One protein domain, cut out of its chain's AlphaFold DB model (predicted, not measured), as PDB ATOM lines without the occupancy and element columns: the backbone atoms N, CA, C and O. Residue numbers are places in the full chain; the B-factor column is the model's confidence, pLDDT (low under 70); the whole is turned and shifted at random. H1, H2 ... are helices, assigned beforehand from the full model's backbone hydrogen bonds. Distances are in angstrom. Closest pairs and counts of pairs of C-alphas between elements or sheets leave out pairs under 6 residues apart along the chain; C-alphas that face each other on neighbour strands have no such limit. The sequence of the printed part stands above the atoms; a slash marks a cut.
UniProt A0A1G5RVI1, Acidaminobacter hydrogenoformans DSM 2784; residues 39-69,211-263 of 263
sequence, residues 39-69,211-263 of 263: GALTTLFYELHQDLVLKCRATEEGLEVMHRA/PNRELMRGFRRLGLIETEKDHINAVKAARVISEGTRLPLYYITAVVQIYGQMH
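What this domain is: This is residues 39 to 69 and 211 to 263 of the 263 residues of a protein of Acidaminobacter hydrogenoformans DSM 2784 (UniProt A0A1G5RVI1). H5 runs through the middle of a small cluster of crossed helices, with H1, H3 and H4 round it and H2 loosely at one side. The 84 printed residues hold five named helices, H1 to H5 in chain order, and no named strand; the class is all helix. The whole is compact, with a radius of gyration of the C-alphas of 11.9 A, spanning 32 by 27 by 22 A.

How they stand to each other: Start at H1, residues 39 to 56; its residues 39 to 45 touch H4, residues 231 to 245, about perpendicular at 89 degrees, closest at C-alphas 42 and 241, 5.4 A. H2, residues 60 to 69, touches no helix. H3, residues 213 to 221, touches H5, residues 249 to 262, closest at C-alphas 218 and 260, 3.7 A. In these five, every O i to N i+4 pair is within hydrogen-bond range.

Where its parts are: Find C-alpha 39 at (23.259, -21.160, 44.425); H1 runs 25.6 A from there. H5 runs 20.4 A to C-alpha 262 at (-0.185, -30.251, 40.525).

The domain as a whole: Residues 70 to 210 are cut out, leaving 19.8 A between C-alphas 69 and 211. Confidence is under 70 at residues 55 to 69 and 263.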
ATOM      1  N   GLY A  39      23.323 -20.411  43.170       89.88
ATOM      2  CA  GLY A  39      23.259 -21.160  44.425       89.88
ATOM      3  C   GLY A  39      21.831 -21.249  44.965       89.88
ATOM      4  O   GLY A  39      21.380 -22.325  45.376       89.88
ATOM      5  N   ALA A  40      21.093 -20.140  44.902       91.81
ATOM      6  CA  ALA A  40      19.693 -20.078  45.305       91.81
ATOM      7  C   ALA A  40      18.806 -20.961  44.416       91.81
ATOM      8  O   ALA A  40      18.009 -21.743  44.930       91.81
ATOM      9  N   LEU A  41      18.980 -20.899  43.093       92.38
ATOM     10  CA  LEU A  41      18.220 -21.711  42.133       92.38
ATOM     11  C   LEU A  41      18.524 -23.203  42.234       92.38
ATOM     12  O   LEU A  41      17.611 -24.024  42.150       92.38
ATOM     13  N   THR A  42      19.786 -23.556  42.461       92.75
ATOM     14  CA  THR A  42      20.194 -24.947  42.696       92.75
ATOM     15  C   THR A  42      19.519 -25.498  43.949       92.75
ATOM     16  O   THR A  42      18.951 -26.590  43.923       92.75
ATOM     17  N   THR A  43      19.524 -24.724  45.038       93.62
ATOM     18  CA  THR A  43      18.862 -25.097  46.298       93.62
ATOM     19  C   THR A  43      17.355 -25.246  46.100       93.62
ATOM     20  O   THR A  43      16.798 -26.294  46.423       93.62
ATOM     21  N   LEU A  44      16.716 -24.252  45.474       93.19
ATOM     22  CA  LEU A  44      15.289 -24.267  45.148       93.19
ATOM     23  C   LEU A  44      14.902 -25.507  44.331       93.19
ATOM     24  O   LEU A  44      13.872 -26.127  44.595       93.19
ATOM     25  N   PHE A  45      15.716 -25.885  43.343       92.94
ATOM     26  CA  PHE A  45      15.449 -27.058  42.519       92.94
ATOM     27  C   PHE A  45      15.501 -28.360  43.328       92.94
ATOM     28  O   PHE A  45      14.619 -29.206  43.176       92.94
ATOM     29  N   TYR A  46      16.492 -28.529  44.207       91.44
ATOM     30  CA  TYR A  46      16.577 -29.724  45.050       91.44
ATOM     31  C   TYR A  46      15.444 -29.800  46.077       91.44
ATOM     32  O   TYR A  46      14.905 -30.885  46.295       91.44
ATOM     33  N   GLU A  47      15.038 -28.670  46.662       91.25
ATOM     34  CA  GLU A  47      13.867 -28.599  47.545       91.25
ATOM     35  C   GLU A  47      12.590 -28.992  46.799       91.25
ATOM     36  O   GLU A  47      11.847 -29.860  47.257       91.25
ATOM     37  N   LEU A  48      12.376 -28.434  45.603       89.12
ATOM     38  CA  LEU A  48      11.262 -28.798  44.734       89.12
ATOM     39  C   LEU A  48      11.255 -30.298  44.419       89.12
ATOM     40  O   LEU A  48      10.217 -30.955  44.508       89.12
ATOM     41  N   HIS A  49      12.410 -30.840  44.036       86.25
ATOM     42  CA  HIS A  49      12.560 -32.249  43.708       86.25
ATOM     43  C   HIS A  49      12.188 -33.143  44.900       86.25
ATOM     44  O   HIS A  49      11.409 -34.085  44.745       86.25
ATOM     45  N   GLN A  50      12.691 -32.831  46.098       84.75
ATOM     46  CA  GLN A  50      12.344 -33.549  47.329       84.75
ATOM     47  C   GLN A  50      10.845 -33.461  47.639       84.75
ATOM     48  O   GLN A  50      10.211 -34.476  47.933       84.75
ATOM     49  N   ASP A  51      10.256 -32.274  47.510       84.25
ATOM     50  CA  ASP A  51       8.828 -32.049  47.730       84.25
ATOM     51  C   ASP A  51       7.957 -32.885  46.785       84.25
ATOM     52  O   ASP A  51       6.946 -33.455  47.207       84.25
ATOM     53  N   LEU A  52       8.348 -32.997  45.514       80.56
ATOM     54  CA  LEU A  52       7.643 -33.813  44.526       80.56
ATOM     55  C   LEU A  52       7.732 -35.307  44.846       80.56
ATOM     56  O   LEU A  52       6.706 -35.990  44.785       80.56
ATOM     57  N   VAL A  53       8.909 -35.805  45.237       75.81
ATOM     58  CA  VAL A  53       9.094 -37.200  45.680       75.81
ATOM     59  C   VAL A  53       8.173 -37.512  46.865       75.81
ATOM     60  O   VAL A  53       7.481 -38.531  46.868       75.81
ATOM     61  N   LEU A  54       8.089 -36.603  47.841       75.69
ATOM     62  CA  LEU A  54       7.266 -36.782  49.041       75.69
ATOM     63  C   LEU A  54       5.755 -36.679  48.764       75.69
ATOM     64  O   LEU A  54       4.973 -37.446  49.329       75.69
ATOM     65  N   LYS A  55       5.319 -35.736  47.917       69.94
ATOM     66  CA  LYS A  55       3.892 -35.416  47.706       69.94
ATOM     67  C   LYS A  55       3.221 -36.234  46.600       69.94
ATOM     68  O   LYS A  55       2.025 -36.499  46.699       69.94
ATOM     69  N   CYS A  56       3.938 -36.619  45.544       57.78
ATOM     70  CA  CYS A  56       3.291 -37.105  44.316       57.78
ATOM     71  C   CYS A  56       3.063 -38.611  44.246       57.78
ATOM     72  O   CYS A  56       2.337 -39.053  43.361       57.78
ATOM     73  N   ARG A  57       3.748 -39.422  45.066       53.38
ATOM     74  CA  ARG A  57       4.030 -40.825  44.689       53.38
ATOM     75  C   ARG A  57       4.541 -40.947  43.241       53.38
ATOM     76  O   ARG A  57       4.342 -41.985  42.613       53.38
ATOM     77  N   ALA A  58       5.182 -39.904  42.701       54.06
ATOM     78  CA  ALA A  58       6.135 -40.100  41.627       54.06
ATOM     79  C   ALA A  58       7.177 -40.988  42.287       54.06
ATOM     80  O   ALA A  58       7.875 -40.530  43.191       54.06
ATOM     81  N   THR A  59       7.128 -42.292  42.013       56.19
ATOM     82  CA  THR A  59       8.068 -43.209  42.643       56.19
ATOM     83  C   THR A  59       9.454 -42.657  42.347       56.19
ATOM     84  O   THR A  59       9.685 -42.115  41.266       56.19
ATOM     85  N   GLU A  60      10.359 -42.731  43.314       58.72
ATOM     86  CA  GLU A  60      11.768 -42.393  43.102       58.72
ATOM     87  C   GLU A  60      12.271 -43.055  41.803       58.72
ATOM     88  O   GLU A  60      12.877 -42.403  40.962       58.72
ATOM     89  N   GLU A  61      11.795 -44.278  41.534       57.25
ATOM     90  CA  GLU A  61      11.927 -44.994  40.261       57.25
ATOM     91  C   GLU A  61      11.413 -44.240  39.020       57.25
ATOM     92  O   GLU A  61      12.066 -44.281  37.989       57.25
ATOM     93  N   GLY A  62      10.268 -43.556  39.058       63.25
ATOM     94  CA  GLY A  62       9.740 -42.787  37.924       63.25
ATOM     95  C   GLY A  62      10.591 -41.563  37.575       63.25
ATOM     96  O   GLY A  62      10.834 -41.298  36.396       63.25
ATOM     97  N   LEU A  63      11.093 -40.847  38.587       64.88
ATOM     98  CA  LEU A  63      12.041 -39.742  38.393       64.88
ATOM     99  C   LEU A  63      13.417 -40.263  37.962       64.88
ATOM    100  O   LEU A  63      14.005 -39.720  37.033       64.88
ATOM    101  N   GLU A  64      13.889 -41.368  38.536       63.31
ATOM    102  CA  GLU A  64      15.127 -42.032  38.119       63.31
ATOM    103  C   GLU A  64      15.061 -42.618  36.703       63.31
ATOM    104  O   GLU A  64      16.075 -42.646  36.003       63.31
ATOM    105  N   VAL A  65      13.904 -43.123  36.269       63.47
ATOM    106  CA  VAL A  65      13.679 -43.601  34.897       63.47
ATOM    107  C   VAL A  65      13.712 -42.425  33.931       63.47
ATOM    108  O   VAL A  65      14.353 -42.539  32.890       63.47
ATOM    109  N   MET A  66      13.110 -41.283  34.284       63.88
ATOM    110  CA  MET A  66      13.261 -40.053  33.501       63.88
ATOM    111  C   MET A  66      14.723 -39.604  33.462       63.88
ATOM    112  O   MET A  66      15.263 -39.418  32.378       63.88
ATOM    113  N   HIS A  67      15.398 -39.508  34.608       64.50
ATOM    114  CA  HIS A  67      16.816 -39.151  34.680       64.50
ATOM    115  C   HIS A  67      17.663 -40.054  33.768       64.50
ATOM    116  O   HIS A  67      18.375 -39.568  32.895       64.50
ATOM    117  N   ARG A  68      17.508 -41.380  33.874       59.97
ATOM    118  CA  ARG A  68      18.216 -42.347  33.017       59.97
ATOM    119  C   ARG A  68      17.865 -42.225  31.534       59.97
ATOM    120  O   ARG A  68      18.751 -42.425  30.709       59.97
ATOM    121  N   ALA A  69      16.620 -41.902  31.190       60.34
ATOM    122  CA  ALA A  69      16.196 -41.700  29.805       60.34
ATOM    123  C   ALA A  69      16.755 -40.404  29.190       60.34
ATOM    124  O   ALA A  69      17.006 -40.370  27.990       60.34
ATOM    125  N   PRO A 211       9.309 -24.546  25.740       85.31
ATOM    126  CA  PRO A 211       8.229 -23.854  26.420       85.31
ATOM    127  C   PRO A 211       6.886 -24.502  26.091       85.31
ATOM    128  O   PRO A 211       6.477 -24.604  24.934       85.31
ATOM    129  N   ASN A 212       6.168 -24.892  27.134       86.81
ATOM    130  CA  ASN A 212       4.765 -25.268  27.061       86.81
ATOM    131  C   ASN A 212       4.011 -24.650  28.239       86.81
ATOM    132  O   ASN A 212       4.609 -24.118  29.176       86.81
ATOM    133  N   ARG A 213       2.682 -24.685  28.182       87.69
ATOM    134  CA  ARG A 213       1.837 -23.994  29.157       87.69
ATOM    135  C   ARG A 213       2.106 -24.465  30.589       87.69
ATOM    136  O   ARG A 213       2.172 -23.645  31.499       87.69
ATOM    137  N   GLU A 214       2.242 -25.767  30.791       88.94
ATOM    138  CA  GLU A 214       2.451 -26.390  32.094       88.94
ATOM    139  C   GLU A 214       3.814 -26.009  32.683       88.94
ATOM    140  O   GLU A 214       3.888 -25.619  33.849       88.94
ATOM    141  N   LEU A 215       4.861 -26.052  31.861       90.88
ATOM    142  CA  LEU A 215       6.217 -25.652  32.215       90.88
ATOM    143  C   LEU A 215       6.274 -24.172  32.594       90.88
ATOM    144  O   LEU A 215       6.704 -23.838  33.694       90.88
ATOM    145  N   MET A 216       5.764 -23.290  31.729       94.06
ATOM    146  CA  MET A 216       5.750 -21.845  31.979       94.06
ATOM    147  C   MET A 216       4.972 -21.502  33.257       94.06
ATOM    148  O   MET A 216       5.388 -20.648  34.040       94.06
ATOM    149  N   ARG A 217       3.869 -22.211  33.525       93.12
ATOM    150  CA  ARG A 217       3.118 -22.086  34.779       93.12
ATOM    151  C   ARG A 217       3.940 -22.528  35.992       93.12
ATOM    152  O   ARG A 217       3.860 -21.878  37.032       93.12
ATOM    153  N   GLY A 218       4.718 -23.603  35.869       92.75
ATOM    154  CA  GLY A 218       5.662 -24.053  36.895       92.75
ATOM    155  C   GLY A 218       6.696 -22.977  37.230       92.75
ATOM    156  O   GLY A 218       6.788 -22.570  38.386       92.75
ATOM    157  N   PHE A 219       7.382 -22.434  36.219       94.25
ATOM    158  CA  PHE A 219       8.365 -21.354  36.394       94.25
ATOM    159  C   PHE A 219       7.764 -20.117  37.067       94.25
ATOM    160  O   PHE A 219       8.337 -19.583  38.017       94.25
ATOM    161  N   ARG A 220       6.568 -19.695  36.641       94.94
ATOM    162  CA  ARG A 220       5.872 -18.555  37.254       94.94
ATOM    163  C   ARG A 220       5.544 -18.797  38.726       94.94
ATOM    164  O   ARG A 220       5.685 -17.901  39.549       94.94
ATOM    165  N   ARG A 221       5.100 -20.004  39.077       91.94
ATOM    166  CA  ARG A 221       4.767 -20.372  40.466       91.94
ATOM    167  C   ARG A 221       5.979 -20.453  41.376       91.94
ATOM    168  O   ARG A 221       5.842 -20.195  42.564       91.94
ATOM    169  N   LEU A 222       7.129 -20.813  40.822       91.88
ATOM    170  CA  LEU A 222       8.410 -20.785  41.523       91.88
ATOM    171  C   LEU A 222       8.965 -19.357  41.669       91.88
ATOM    172  O   LEU A 222      10.010 -19.180  42.281       91.88
ATOM    173  N   GLY A 223       8.286 -18.344  41.116       92.12
ATOM    174  CA  GLY A 223       8.740 -16.952  41.153       92.12
ATOM    175  C   GLY A 223       9.921 -16.666  40.225       92.12
ATOM    176  O   GLY A 223      10.543 -15.621  40.354       92.12
ATOM    177  N   LEU A 224      10.227 -17.578  39.294       91.88
ATOM    178  CA  LEU A 224      11.365 -17.449  38.378       91.88
ATOM    179  C   LEU A 224      11.062 -16.546  37.182       91.88
ATOM    180  O   LEU A 224      11.977 -16.048  36.540       91.88
ATOM    181  N   ILE A 225       9.780 -16.348  36.876       93.25
ATOM    182  CA  ILE A 225       9.306 -15.439  35.832       93.25
ATOM    183  C   ILE A 225       8.037 -14.725  36.292       93.25
ATOM    184  O   ILE A 225       7.214 -15.293  37.017       93.25
ATOM    185  N   GLU A 226       7.826 -13.501  35.813       90.19
ATOM    186  CA  GLU A 226       6.635 -12.714  36.160       90.19
ATOM    187  C   GLU A 226       5.382 -13.196  35.412       90.19
ATOM    188  O   GLU A 226       4.269 -13.236  35.955       90.19
ATOM    189  N   THR A 227       5.555 -13.587  34.145       92.31
ATOM    190  CA  THR A 227       4.456 -13.977  33.256       92.31
ATOM    191  C   THR A 227       4.765 -15.272  32.515       92.31
ATOM    192  O   THR A 227       5.905 -15.547  32.169       92.31
ATOM    193  N   GLU A 228       3.734 -16.050  32.176       90.31
ATOM    194  CA  GLU A 228       3.884 -17.302  31.405       90.31
ATOM    195  C   GLU A 228       4.339 -17.082  29.945       90.31
ATOM    196  O   GLU A 228       4.526 -18.047  29.207       90.31
ATOM    197  N   LYS A 229       4.494 -15.822  29.518       87.56
ATOM    198  CA  LYS A 229       5.003 -15.430  28.196       87.56
ATOM    199  C   LYS A 229       6.488 -15.067  28.215       87.56
ATOM    200  O   LYS A 229       7.055 -14.811  27.159       87.56
ATOM    201  N   ASP A 230       7.099 -15.016  29.394       88.12
ATOM    202  CA  ASP A 230       8.500 -14.645  29.564       88.12
ATOM    203  C   ASP A 230       9.412 -15.851  29.300       88.12
ATOM    204  O   ASP A 230       9.940 -16.499  30.205       88.12
ATOM    205  N   HIS A 231       9.503 -16.225  28.024       84.56
ATOM    206  CA  HIS A 231      10.257 -17.396  27.589       84.56
ATOM    207  C   HIS A 231      11.764 -17.205  27.767       84.56
ATOM    208  O   HIS A 231      12.435 -18.150  28.169       84.56
ATOM    209  N   ILE A 232      12.277 -15.992  27.546       82.25
ATOM    210  CA  ILE A 232      13.702 -15.677  27.694       82.25
ATOM    211  C   ILE A 232      14.159 -15.922  29.135       82.25
ATOM    212  O   ILE A 232      15.113 -16.669  29.349       82.25
ATOM    213  N   ASN A 233      13.473 -15.356  30.136       85.94
ATOM    214  CA  ASN A 233      13.891 -15.555  31.526       85.94
ATOM    215  C   ASN A 233      13.657 -16.993  31.999       85.94
ATOM    216  O   ASN A 233      14.450 -17.499  32.787       85.94
ATOM    217  N   ALA A 234      12.644 -17.691  31.475       89.69
ATOM    218  CA  ALA A 234      12.463 -19.114  31.764       89.69
ATOM    219  C   ALA A 234      13.625 -19.968  31.226       89.69
ATOM    220  O   ALA A 234      14.123 -20.836  31.941       89.69
ATOM    221  N   VAL A 235      14.095 -19.694  30.001       85.75
ATOM    222  CA  VAL A 235      15.279 -20.347  29.416       85.75
ATOM    223  C   VAL A 235      16.521 -20.052  30.259       85.75
ATOM    224  O   VAL A 235      17.238 -20.984  30.619       85.75
ATOM    225  N   LYS A 236      16.751 -18.782  30.625       85.94
ATOM    226  CA  LYS A 236      17.886 -18.370  31.470       85.94
ATOM    227  C   LYS A 236      17.867 -19.079  32.826       85.94
ATOM    228  O   LYS A 236      18.847 -19.719  33.189       85.94
ATOM    229  N   ALA A 237      16.737 -19.053  33.531       90.75
ATOM    230  CA  ALA A 237      16.590 -19.729  34.818       90.75
ATOM    231  C   ALA A 237      16.825 -21.245  34.704       90.75
ATOM    232  O   ALA A 237      17.515 -21.825  35.540       90.75
ATOM    233  N   ALA A 238      16.293 -21.896  33.662       89.88
ATOM    234  CA  ALA A 238      16.508 -23.325  33.437       89.88
ATOM    235  C   ALA A 238      17.993 -23.667  33.216       89.88
ATOM    236  O   ALA A 238      18.471 -24.660  33.765       89.88
ATOM    237  N   ARG A 239      18.722 -22.841  32.453       86.50
ATOM    238  CA  ARG A 239      20.167 -23.001  32.207       86.50
ATOM    239  C   ARG A 239      20.990 -22.836  33.478       86.50
ATOM    240  O   ARG A 239      21.786 -23.718  33.784       86.50
ATOM    241  N   VAL A 240      20.701 -21.806  34.272       89.00
ATOM    242  CA  VAL A 240      21.363 -21.580  35.568       89.00
ATOM    243  C   VAL A 240      21.150 -22.770  36.518       89.00
ATOM    244  O   VAL A 240      22.097 -23.230  37.162       89.00
ATOM    245  N   ILE A 241      19.936 -23.338  36.569       91.00
ATOM    246  CA  ILE A 241      19.668 -24.571  37.335       91.00
ATOM    247  C   ILE A 241      20.481 -25.743  36.768       91.00
ATOM    248  O   ILE A 241      21.051 -26.519  37.536       91.00
ATOM    249  N   SER A 242      20.543 -25.889  35.444       87.75
ATOM    250  CA  SER A 242      21.286 -26.965  34.776       87.75
ATOM    251  C   SER A 242      22.773 -26.919  35.084       87.75
ATOM    252  O   SER A 242      23.330 -27.931  35.502       87.75
ATOM    253  N   GLU A 243      23.396 -25.747  35.011       86.88
ATOM    254  CA  GLU A 243      24.799 -25.565  35.389       86.88
ATOM    255  C   GLU A 243      25.050 -25.898  36.859       86.88
ATOM    256  O   GLU A 243      25.985 -26.634  37.180       86.88
ATOM    257  N   GLY A 244      24.202 -25.385  37.757       88.56
ATOM    258  CA  GLY A 244      24.394 -25.555  39.197       88.56
ATOM    259  C   GLY A 244      24.153 -26.988  39.679       88.56
ATOM    260  O   GLY A 244      24.844 -27.481  40.571       88.56
ATOM    261  N   THR A 245      23.208 -27.693  39.057       88.81
ATOM    262  CA  THR A 245      22.879 -29.090  39.387       88.81
ATOM    263  C   THR A 245      23.677 -30.111  38.577       88.81
ATOM    264  O   THR A 245      23.784 -31.261  38.996       88.81
ATOM    265  N   ARG A 246      24.248 -29.702  37.436       87.12
ATOM    266  CA  ARG A 246      24.829 -30.575  36.399       87.12
ATOM    267  C   ARG A 246      23.842 -31.606  35.848       87.12
ATOM    268  O   ARG A 246      24.242 -32.698  35.445       87.12
ATOM    269  N   LEU A 247      22.552 -31.272  35.855       85.56
ATOM    270  CA  LEU A 247      21.484 -32.109  35.313       85.56
ATOM    271  C   LEU A 247      21.055 -31.606  33.922       85.56
ATOM    272  O   LEU A 247      21.053 -30.392  33.699       85.56
ATOM    273  N   PRO A 248      20.634 -32.505  33.009       83.31
ATOM    274  CA  PRO A 248      20.117 -32.129  31.690       83.31
ATOM    275  C   PRO A 248      18.917 -31.169  31.761       83.31
ATOM    276  O   PRO A 248      18.061 -31.295  32.648       83.31
ATOM    277  N   LEU A 249      18.794 -30.264  30.786       84.06
ATOM    278  CA  LEU A 249      17.673 -29.321  30.684       84.06
ATOM    279  C   LEU A 249      16.335 -30.053  30.536       84.06
ATOM    280  O   LEU A 249      15.347 -29.657  31.161       84.06
ATOM    281  N   TYR A 250      16.283 -31.158  29.790       81.81
ATOM    282  CA  TYR A 250      15.096 -32.014  29.701       81.81
ATOM    283  C   TYR A 250      14.643 -32.531  31.066       81.81
ATOM    284  O   TYR A 250      13.446 -32.544  31.352       81.81
ATOM    285  N   TYR A 251      15.583 -32.919  31.931       84.00
ATOM    286  CA  TYR A 251      15.242 -33.402  33.265       84.00
ATOM    287  C   TYR A 251      14.673 -32.275  34.128       84.00
ATOM    288  O   TYR A 251      13.595 -32.408  34.710       84.00
ATOM    289  N   ILE A 252      15.361 -31.133  34.158       88.56
ATOM    290  CA  ILE A 252      14.939 -29.959  34.928       88.56
ATOM    291  C   ILE A 252      13.554 -29.492  34.491       88.56
ATOM    292  O   ILE A 252      12.668 -29.281  35.321       88.56
ATOM    293  N   THR A 253      13.338 -29.377  33.182       86.62
ATOM    294  CA  THR A 253      12.050 -28.947  32.636       86.62
ATOM    295  C   THR A 253      10.946 -29.964  32.904       86.62
ATOM    296  O   THR A 253       9.840 -29.556  33.249       86.62
ATOM    297  N   ALA A 254      11.221 -31.271  32.864       84.19
ATOM    298  CA  ALA A 254      10.245 -32.293  33.242       84.19
ATOM    299  C   ALA A 254       9.807 -32.164  34.713       84.19
ATOM    300  O   ALA A 254       8.608 -32.179  35.004       84.19
ATOM    301  N   VAL A 255      10.755 -31.967  35.636       87.06
ATOM    302  CA  VAL A 255      10.476 -31.774  37.071       87.06
ATOM    303  C   VAL A 255       9.608 -30.533  37.299       87.06
ATOM    304  O   VAL A 255       8.556 -30.609  37.942       87.06
ATOM    305  N   VAL A 256       9.991 -29.393  36.716       89.75
ATOM    306  CA  VAL A 256       9.229 -28.141  36.854       89.75
ATOM    307  C   VAL A 256       7.856 -28.241  36.180       89.75
ATOM    308  O   VAL A 256       6.879 -27.685  36.685       89.75
ATOM    309  N   GLN A 257       7.733 -28.984  35.080       87.75
ATOM    310  CA  GLN A 257       6.453 -29.227  34.421       87.75
ATOM    311  C   GLN A 257       5.496 -30.036  35.306       87.75
ATOM    312  O   GLN A 257       4.320 -29.677  35.400       87.75
ATOM    313  N   ILE A 258       5.976 -31.090  35.978       83.88
ATOM    314  CA  ILE A 258       5.171 -31.883  36.926       83.88
ATOM    315  C   ILE A 258       4.657 -30.983  38.052       83.88
ATOM    316  O   ILE A 258       3.458 -30.968  38.329       83.88
ATOM    317  N   TYR A 259       5.528 -30.156  38.633       85.44
ATOM    318  CA  TYR A 259       5.123 -29.153  39.622       85.44
ATOM    319  C   TYR A 259       4.072 -28.186  39.073       85.44
ATOM    320  O   TYR A 259       3.055 -27.890  39.708       85.44
ATOM    321  N   GLY A 260       4.282 -27.744  37.835       83.69
ATOM    322  CA  GLY A 260       3.330 -26.960  37.078       83.69
ATOM    323  C   GLY A 260       1.962 -27.630  36.987       83.69
ATOM    324  O   GLY A 260       0.977 -26.910  37.000       83.69
ATOM    325  N   GLN A 261       1.842 -28.957  36.924       83.38
ATOM    326  CA  GLN A 261       0.568 -29.683  36.785       83.38
ATOM    327  C   GLN A 261      -0.227 -29.859  38.086       83.38
ATOM    328  O   GLN A 261      -1.450 -29.958  38.025       83.38
ATOM    329  N   MET A 262       0.435 -29.882  39.242       74.25
ATOM    330  CA  MET A 262      -0.185 -30.251  40.525       74.25
ATOM    331  C   MET A 262      -1.051 -29.175  41.182       74.25
ATOM    332  O   MET A 262      -1.795 -29.468  42.119       74.25
ATOM    333  N   HIS A 263      -0.958 -27.938  40.708       58.62
ATOM    334  CA  HIS A 263      -1.701 -26.790  41.227       58.62
ATOM    335  C   HIS A 263      -2.417 -26.060  40.090       58.62
ATOM    336  O   HIS A 263      -3.178 -25.112  40.364       58.62
TER     337      HIS A 263